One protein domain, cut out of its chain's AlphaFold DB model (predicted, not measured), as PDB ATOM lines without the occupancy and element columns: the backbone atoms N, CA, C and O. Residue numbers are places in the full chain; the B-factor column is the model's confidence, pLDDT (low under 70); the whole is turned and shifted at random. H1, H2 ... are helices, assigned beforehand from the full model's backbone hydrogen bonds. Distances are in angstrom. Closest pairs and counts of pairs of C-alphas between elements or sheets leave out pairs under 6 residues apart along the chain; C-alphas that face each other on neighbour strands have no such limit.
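What this domain is: This is residues 221 to 271 of the 401 residues of an uncharacterized protein of Larimichthys crocea (UniProt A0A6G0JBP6). An arm, residues 221 to 237 with the short helix H1, sticks out from a small body in which the long helix H2 is followed by a link, residues 255 to 262, that folds back and brings H3 near the first residues of H2. The arm makes much of the length. The printed part has 51 residues with three named helices, H1, H2, H3, and no named strand: all helix. It is extended, radius of gyration of the C-alphas 15.9 A, spanning 47 by 26 by 20 A.

Where its parts are: H1, residues 224 to 230, begins at C-alpha 224 (82.372, 127.747, 35.899). H2, residues 240 to 254, is 21.4 A long. H3, residues 263 to 270, ends at C-alpha 270 (81.864, 99.815, 54.634).

How they stand to each other: H1 is apart from H2 and H3. H2, with residues 241 to 245 alone, only just touches H3, with 3 pairs of C-alphas within 8 A; the closest, Trp 245 and Trp 266, are 7.1 A apart. They run opposite ways at a steep tilt of 61 degrees. In H3 every O i to N i+4 pair is within hydrogen-bond range, in H2 9 of 11, in H1 1 of 3, beside 3 of 4 O i to N i+3 pairs.

The domain as a whole: The C-alphas farthest apart, Phe 221 and Asn 257, are 48.0 A apart. The printed part has no cut; both links are short. pLDDT is under 70 at residues 221 to 239 and 263 to 264.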
ATOM      1  N   PHE A 221      85.884 126.798  26.420       68.69
ATOM      2  CA  PHE A 221      85.677 126.518  27.837       68.69
ATOM      3  C   PHE A 221      84.340 127.111  28.274       68.69
ATOM      4  O   PHE A 221      84.072 128.287  28.024       68.69
ATOM      5  N   LEU A 222      83.507 126.300  28.924       67.06
ATOM      6  CA  LEU A 222      82.309 126.809  29.581       67.06
ATOM      7  C   LEU A 222      82.721 127.543  30.863       67.06
ATOM      8  O   LEU A 222      83.544 127.017  31.620       67.06
ATOM      9  N   PRO A 223      82.170 128.736  31.140       68.44
ATOM     10  CA  PRO A 223      82.361 129.398  32.421       68.44
ATOM     11  C   PRO A 223      81.957 128.487  33.587       68.44
ATOM     12  O   PRO A 223      80.938 127.800  33.523       68.44
ATOM     13  N   ASN A 224      82.694 128.539  34.700       62.28
ATOM     14  CA  ASN A 224      82.372 127.747  35.899       62.28
ATOM     15  C   ASN A 224      80.930 127.975  36.395       62.28
ATOM     16  O   ASN A 224      80.287 127.048  36.884       62.28
ATOM     17  N   ALA A 225      80.404 129.194  36.237       66.62
ATOM     18  CA  ALA A 225      79.022 129.523  36.580       66.62
ATOM     19  C   ALA A 225      78.005 128.722  35.747       66.62
ATOM     20  O   ALA A 225      76.972 128.323  36.271       66.62
ATOM     21  N   GLU A 226      78.315 128.408  34.489       65.50
ATOM     22  CA  GLU A 226      77.452 127.591  33.631       65.50
ATOM     23  C   GLU A 226      77.553 126.104  33.991       65.50
ATOM     24  O   GLU A 226      76.545 125.402  33.949       65.50
ATOM     25  N   LEU A 227      78.718 125.633  34.459       58.78
ATOM     26  CA  LEU A 227      78.891 124.261  34.960       58.78
ATOM     27  C   LEU A 227      78.003 123.956  36.174       58.78
ATOM     28  O   LEU A 227      77.479 122.848  36.270       58.78
ATOM     29  N   SER A 228      77.763 124.930  37.060       59.03
ATOM     30  CA  SER A 228      76.864 124.728  38.213       59.03
ATOM     31  C   SER A 228      75.414 124.398  37.832       59.03
ATOM     32  O   SER A 228      74.707 123.807  38.639       59.03
ATOM     33  N   SER A 229      74.986 124.719  36.604       58.53
ATOM     34  CA  SER A 229      73.658 124.350  36.097       58.53
ATOM     35  C   SER A 229      73.580 122.902  35.591       58.53
ATOM     36  O   SER A 229      72.495 122.326  35.561       58.53
ATOM     37  N   PHE A 230      74.722 122.301  35.226       56.62
ATOM     38  CA  PHE A 230      74.820 120.905  34.778       56.62
ATOM     39  C   PHE A 230      75.024 119.921  35.931       56.62
ATOM     40  O   PHE A 230      74.715 118.737  35.792       56.62
ATOM     41  N   VAL A 231      75.536 120.392  37.072       53.44
ATOM     42  CA  VAL A 231      75.543 119.617  38.313       53.44
ATOM     43  C   VAL A 231      74.109 119.606  38.828       53.44
ATOM     44  O   VAL A 231      73.636 120.582  39.403       53.44
ATOM     45  N   THR A 232      73.386 118.517  38.574       49.84
ATOM     46  CA  THR A 232      72.041 118.315  39.121       49.84
ATOM     47  C   THR A 232      72.076 118.556  40.630       49.84
ATOM     48  O   THR A 232      72.788 117.841  41.337       49.84
ATOM     49  N   GLN A 233      71.314 119.542  41.115       52.44
ATOM     50  CA  GLN A 233      71.220 119.924  42.535       52.44
ATOM     51  C   GLN A 233      70.819 118.765  43.474       52.44
ATOM     52  O   GLN A 233      70.958 118.895  44.685       52.44
ATOM     53  N   ASP A 234      70.377 117.629  42.926       47.94
ATOM     54  CA  ASP A 234      69.817 116.494  43.664       47.94
ATOM     55  C   ASP A 234      70.799 115.346  43.960       47.94
ATOM     56  O   ASP A 234      70.386 114.322  44.503       47.94
ATOM     57  N   GLN A 235      72.087 115.464  43.621       49.75
ATOM     58  CA  GLN A 235      73.084 114.464  44.024       49.75
ATOM     59  C   GLN A 235      73.989 115.060  45.108       49.75
ATOM     60  O   GLN A 235      74.697 116.032  44.833       49.75
ATOM     61  N   PRO A 236      73.982 114.525  46.342       51.56
ATOM     62  CA  PRO A 236      74.906 114.997  47.359       51.56
ATOM     63  C   PRO A 236      76.338 114.769  46.856       51.56
ATOM     64  O   PRO A 236      76.681 113.672  46.420       51.56
ATOM     65  N   LEU A 237      77.171 115.820  46.904       56.41
ATOM     66  CA  LEU A 237      78.580 115.789  46.467       56.41
ATOM     67  C   LEU A 237      79.400 114.693  47.175       56.41
ATOM     68  O   LEU A 237      80.470 114.314  46.709       56.41
ATOM     69  N   LEU A 238      78.894 114.237  48.320       59.25
ATOM     70  CA  LEU A 238      79.464 113.249  49.215       59.25
ATOM     71  C   LEU A 238      78.379 112.226  49.547       59.25
ATOM     72  O   LEU A 238      77.256 112.590  49.904       59.25
ATOM     73  N   THR A 239      78.705 110.941  49.470       68.25
ATOM     74  CA  THR A 239      77.798 109.896  49.943       68.25
ATOM     75  C   THR A 239      77.568 110.038  51.460       68.25
ATOM     76  O   THR A 239      78.380 110.646  52.172       68.25
ATOM     77  N   PRO A 240      76.494 109.456  52.024       75.25
ATOM     78  CA  PRO A 240      76.343 109.370  53.477       75.25
ATOM     79  C   PRO A 240      77.561 108.726  54.158       75.25
ATOM     80  O   PRO A 240      77.945 109.146  55.247       75.25
ATOM     81  N   GLY A 241      78.206 107.756  53.497       77.25
ATOM     82  CA  GLY A 241      79.444 107.132  53.968       77.25
ATOM     83  C   GLY A 241      80.618 108.110  54.011       77.25
ATOM     84  O   GLY A 241      81.368 108.117  54.985       77.25
ATOM     85  N   ASP A 242      80.740 108.973  53.005       74.31
ATOM     86  CA  ASP A 242      81.779 110.004  52.936       74.31
ATOM     87  C   ASP A 242      81.575 111.055  54.037       74.31
ATOM     88  O   ASP A 242      82.520 111.468  54.711       74.31
ATOM     89  N   THR A 243      80.313 111.427  54.273       78.75
ATOM     90  CA  THR A 243      79.906 112.379  55.316       78.75
ATOM     91  C   THR A 243      80.168 111.817  56.715       78.75
ATOM     92  O   THR A 243      80.707 112.514  57.572       78.75
ATOM     93  N   LEU A 244      79.836 110.543  56.950       81.31
ATOM     94  CA  LEU A 244      80.117 109.835  58.205       81.31
ATOM     95  C   LEU A 244      81.619 109.706  58.465       81.31
ATOM     96  O   LEU A 244      82.071 109.907  59.593       81.31
ATOM     97  N   TRP A 245      82.402 109.406  57.427       85.19
ATOM     98  CA  TRP A 245      83.852 109.382  57.546       85.19
ATOM     99  C   TRP A 245      84.405 110.755  57.932       85.19
ATOM    100  O   TRP A 245      85.169 110.837  58.891       85.19
ATOM    101  N   ALA A 246      83.980 111.826  57.254       77.62
ATOM    102  CA  ALA A 246      84.404 113.189  57.572       77.62
ATOM    103  C   ALA A 246      83.999 113.603  59.000       77.62
ATOM    104  O   ALA A 246      84.828 114.104  59.756       77.62
ATOM    105  N   ALA A 247      82.765 113.307  59.420       81.38
ATOM    106  CA  ALA A 247      82.287 113.592  60.774       81.38
ATOM    107  C   ALA A 247      83.114 112.879  61.860       81.38
ATOM    108  O   ALA A 247      83.311 113.412  62.950       81.38
ATOM    109  N   GLY A 248      83.649 111.693  61.563       82.25
ATOM    110  CA  GLY A 248      84.520 110.979  62.489       82.25
ATOM    111  C   GLY A 248      85.848 111.694  62.787       82.25
ATOM    112  O   GLY A 248      86.403 111.483  63.864       82.25
ATOM    113  N   TRP A 249      86.326 112.581  61.905       77.94
ATOM    114  CA  TRP A 249      87.471 113.449  62.210       77.94
ATOM    115  C   TRP A 249      87.129 114.510  63.256       77.94
ATOM    116  O   TRP A 249      87.924 114.734  64.164       77.94
ATOM    117  N   VAL A 250      85.918 115.072  63.208       78.00
ATOM    118  CA  VAL A 250      85.429 116.019  64.226       78.00
ATOM    119  C   VAL A 250      85.366 115.352  65.602       78.00
ATOM    120  O   VAL A 250      85.779 115.936  66.601       78.00
ATOM    121  N   ILE A 251      84.906 114.099  65.658       81.81
ATOM    122  CA  ILE A 251      84.874 113.318  66.903       81.81
ATOM    123  C   ILE A 251      86.297 113.050  67.404       81.81
ATOM    124  O   ILE A 251      86.564 113.215  68.589       81.81
ATOM    125  N   LYS A 252      87.231 112.699  66.510       78.94
ATOM    126  CA  LYS A 252      88.639 112.465  66.865       78.94
ATOM    127  C   LYS A 252      89.352 113.710  67.396       78.94
ATOM    128  O   LYS A 252      90.214 113.586  68.259       78.94
ATOM    129  N   ALA A 253      88.995 114.890  66.896       74.62
ATOM    130  CA  ALA A 253      89.521 116.151  67.410       74.62
ATOM    131  C   ALA A 253      89.074 116.407  68.861       74.62
ATOM    132  O   ALA A 253      89.823 116.971  69.654       74.62
ATOM    133  N   GLN A 254      87.868 115.957  69.227       83.62
ATOM    134  CA  GLN A 254      87.316 116.095  70.581       83.62
ATOM    135  C   GLN A 254      87.735 114.960  71.527       83.62
ATOM    136  O   GLN A 254      87.861 115.182  72.730       83.62
ATOM    137  N   ASP A 255      87.961 113.757  70.997       86.69
ATOM    138  CA  ASP A 255      88.446 112.587  71.728       86.69
ATOM    139  C   ASP A 255      89.652 111.964  71.001       86.69
ATOM    140  O   ASP A 255      89.477 111.165  70.073       86.69
ATOM    141  N   PRO A 256      90.888 112.265  71.441       84.44
ATOM    142  CA  PRO A 256      92.103 111.716  70.841       84.44
ATOM    143  C   PRO A 256      92.189 110.182  70.862       84.44
ATOM    144  O   PRO A 256      92.941 109.604  70.075       84.44
ATOM    145  N   ASN A 257      91.433 109.511  71.739       88.44
ATOM    146  CA  ASN A 257      91.396 108.048  71.820       88.44
ATOM    147  C   ASN A 257      90.414 107.424  70.820       88.44
ATOM    148  O   ASN A 257      90.381 106.201  70.665       88.44
ATOM    149  N   PHE A 258      89.619 108.237  70.121       83.94
ATOM    150  CA  PHE A 258      88.686 107.754  69.119       83.94
ATOM    151  C   PHE A 258      89.435 107.160  67.916       83.94
ATOM    152  O   PHE A 258      90.141 107.834  67.153       83.94
ATOM    153  N   SER A 259      89.262 105.852  67.726       81.81
ATOM    154  CA  SER A 259      89.855 105.115  66.613       81.81
ATOM    155  C   SER A 259      89.138 105.440  65.302       81.81
ATOM    156  O   SER A 259      88.162 104.796  64.919       81.81
ATOM    157  N   HIS A 260      89.681 106.403  64.566       82.31
ATOM    158  CA  HIS A 260      89.265 106.725  63.203       82.31
ATOM    159  C   HIS A 260      90.324 106.298  62.188       82.31
ATOM    160  O   HIS A 260      91.513 106.583  62.371       82.31
ATOM    161  N   SER A 261      89.909 105.602  61.126       78.62
ATOM    162  CA  SER A 261      90.833 105.169  60.079       78.62
ATOM    163  C   SER A 261      90.925 106.174  58.946       78.62
ATOM    164  O   SER A 261      89.962 106.859  58.608       78.62
ATOM    165  N   ASN A 262      92.039 106.111  58.223       75.00
ATOM    166  CA  ASN A 262      92.126 106.739  56.912       75.00
ATOM    167  C   ASN A 262      91.010 106.255  55.959       75.00
ATOM    168  O   ASN A 262      90.345 105.237  56.195       75.00
ATOM    169  N   TRP A 263      90.831 107.000  54.871       69.31
ATOM    170  CA  TRP A 263      89.798 106.758  53.867       69.31
ATOM    171  C   TRP A 263      89.792 105.328  53.326       69.31
ATOM    172  O   TRP A 263      88.754 104.680  53.286       69.31
ATOM    173  N   ASN A 264      90.969 104.798  52.982       68.69
ATOM    174  CA  ASN A 264      91.098 103.444  52.444       68.69
ATOM    175  C   ASN A 264      90.614 102.384  53.442       68.69
ATOM    176  O   ASN A 264      89.924 101.441  53.061       68.69
ATOM    177  N   GLY A 265      90.951 102.541  54.725       76.44
ATOM    178  CA  GLY A 265      90.476 101.658  55.787       76.44
ATOM    179  C   GLY A 265      88.967 101.761  56.008       76.44
ATOM    180  O   GLY A 265      88.323 100.747  56.258       76.44
ATOM    181  N   TRP A 266      88.402 102.963  55.878       82.06
ATOM    182  CA  TRP A 266      86.961 103.194  55.971       82.06
ATOM    183  C   TRP A 266      86.218 102.536  54.811       82.06
ATOM    184  O   TRP A 266      85.345 101.706  55.046       82.06
ATOM    185  N   MET A 267      86.646 102.817  53.577       77.19
ATOM    186  CA  MET A 267      86.084 102.238  52.358       77.19
ATOM    187  C   MET A 267      86.138 100.712  52.370       77.19
ATOM    188  O   MET A 267      85.150 100.052  52.066       77.19
ATOM    189  N   LYS A 268      87.259 100.129  52.814       79.31
ATOM    190  CA  LYS A 268      87.376  98.674  52.964       79.31
ATOM    191  C   LYS A 268      86.354  98.107  53.950       79.31
ATOM    192  O   LYS A 268      85.858  97.017  53.710       79.31
ATOM    193  N   ARG A 269      86.064  98.819  55.046       80.75
ATOM    194  CA  ARG A 269      85.113  98.364  56.068       80.75
ATOM    195  C   ARG A 269      83.667  98.474  55.605       80.75
ATOM    196  O   ARG A 269      82.938  97.499  55.747       80.75
ATOM    197  N   ILE A 270      83.263  99.613  55.046       81.06
ATOM    198  CA  ILE A 270      81.864  99.815  54.634       81.06
ATOM    199  C   ILE A 270      81.477  98.952  53.424       81.06
ATOM    200  O   ILE A 270      80.311  98.620  53.279       81.06
ATOM    201  N   HIS A 271      82.458  98.550  52.611       75.06
ATOM    202  CA  HIS A 271      82.275  97.671  51.452       75.06
ATOM    203  C   HIS A 271      82.804  96.245  51.702       75.06
ATOM    204  O   HIS A 271      83.162  95.547  50.755       75.06
TER     205      HIS A 271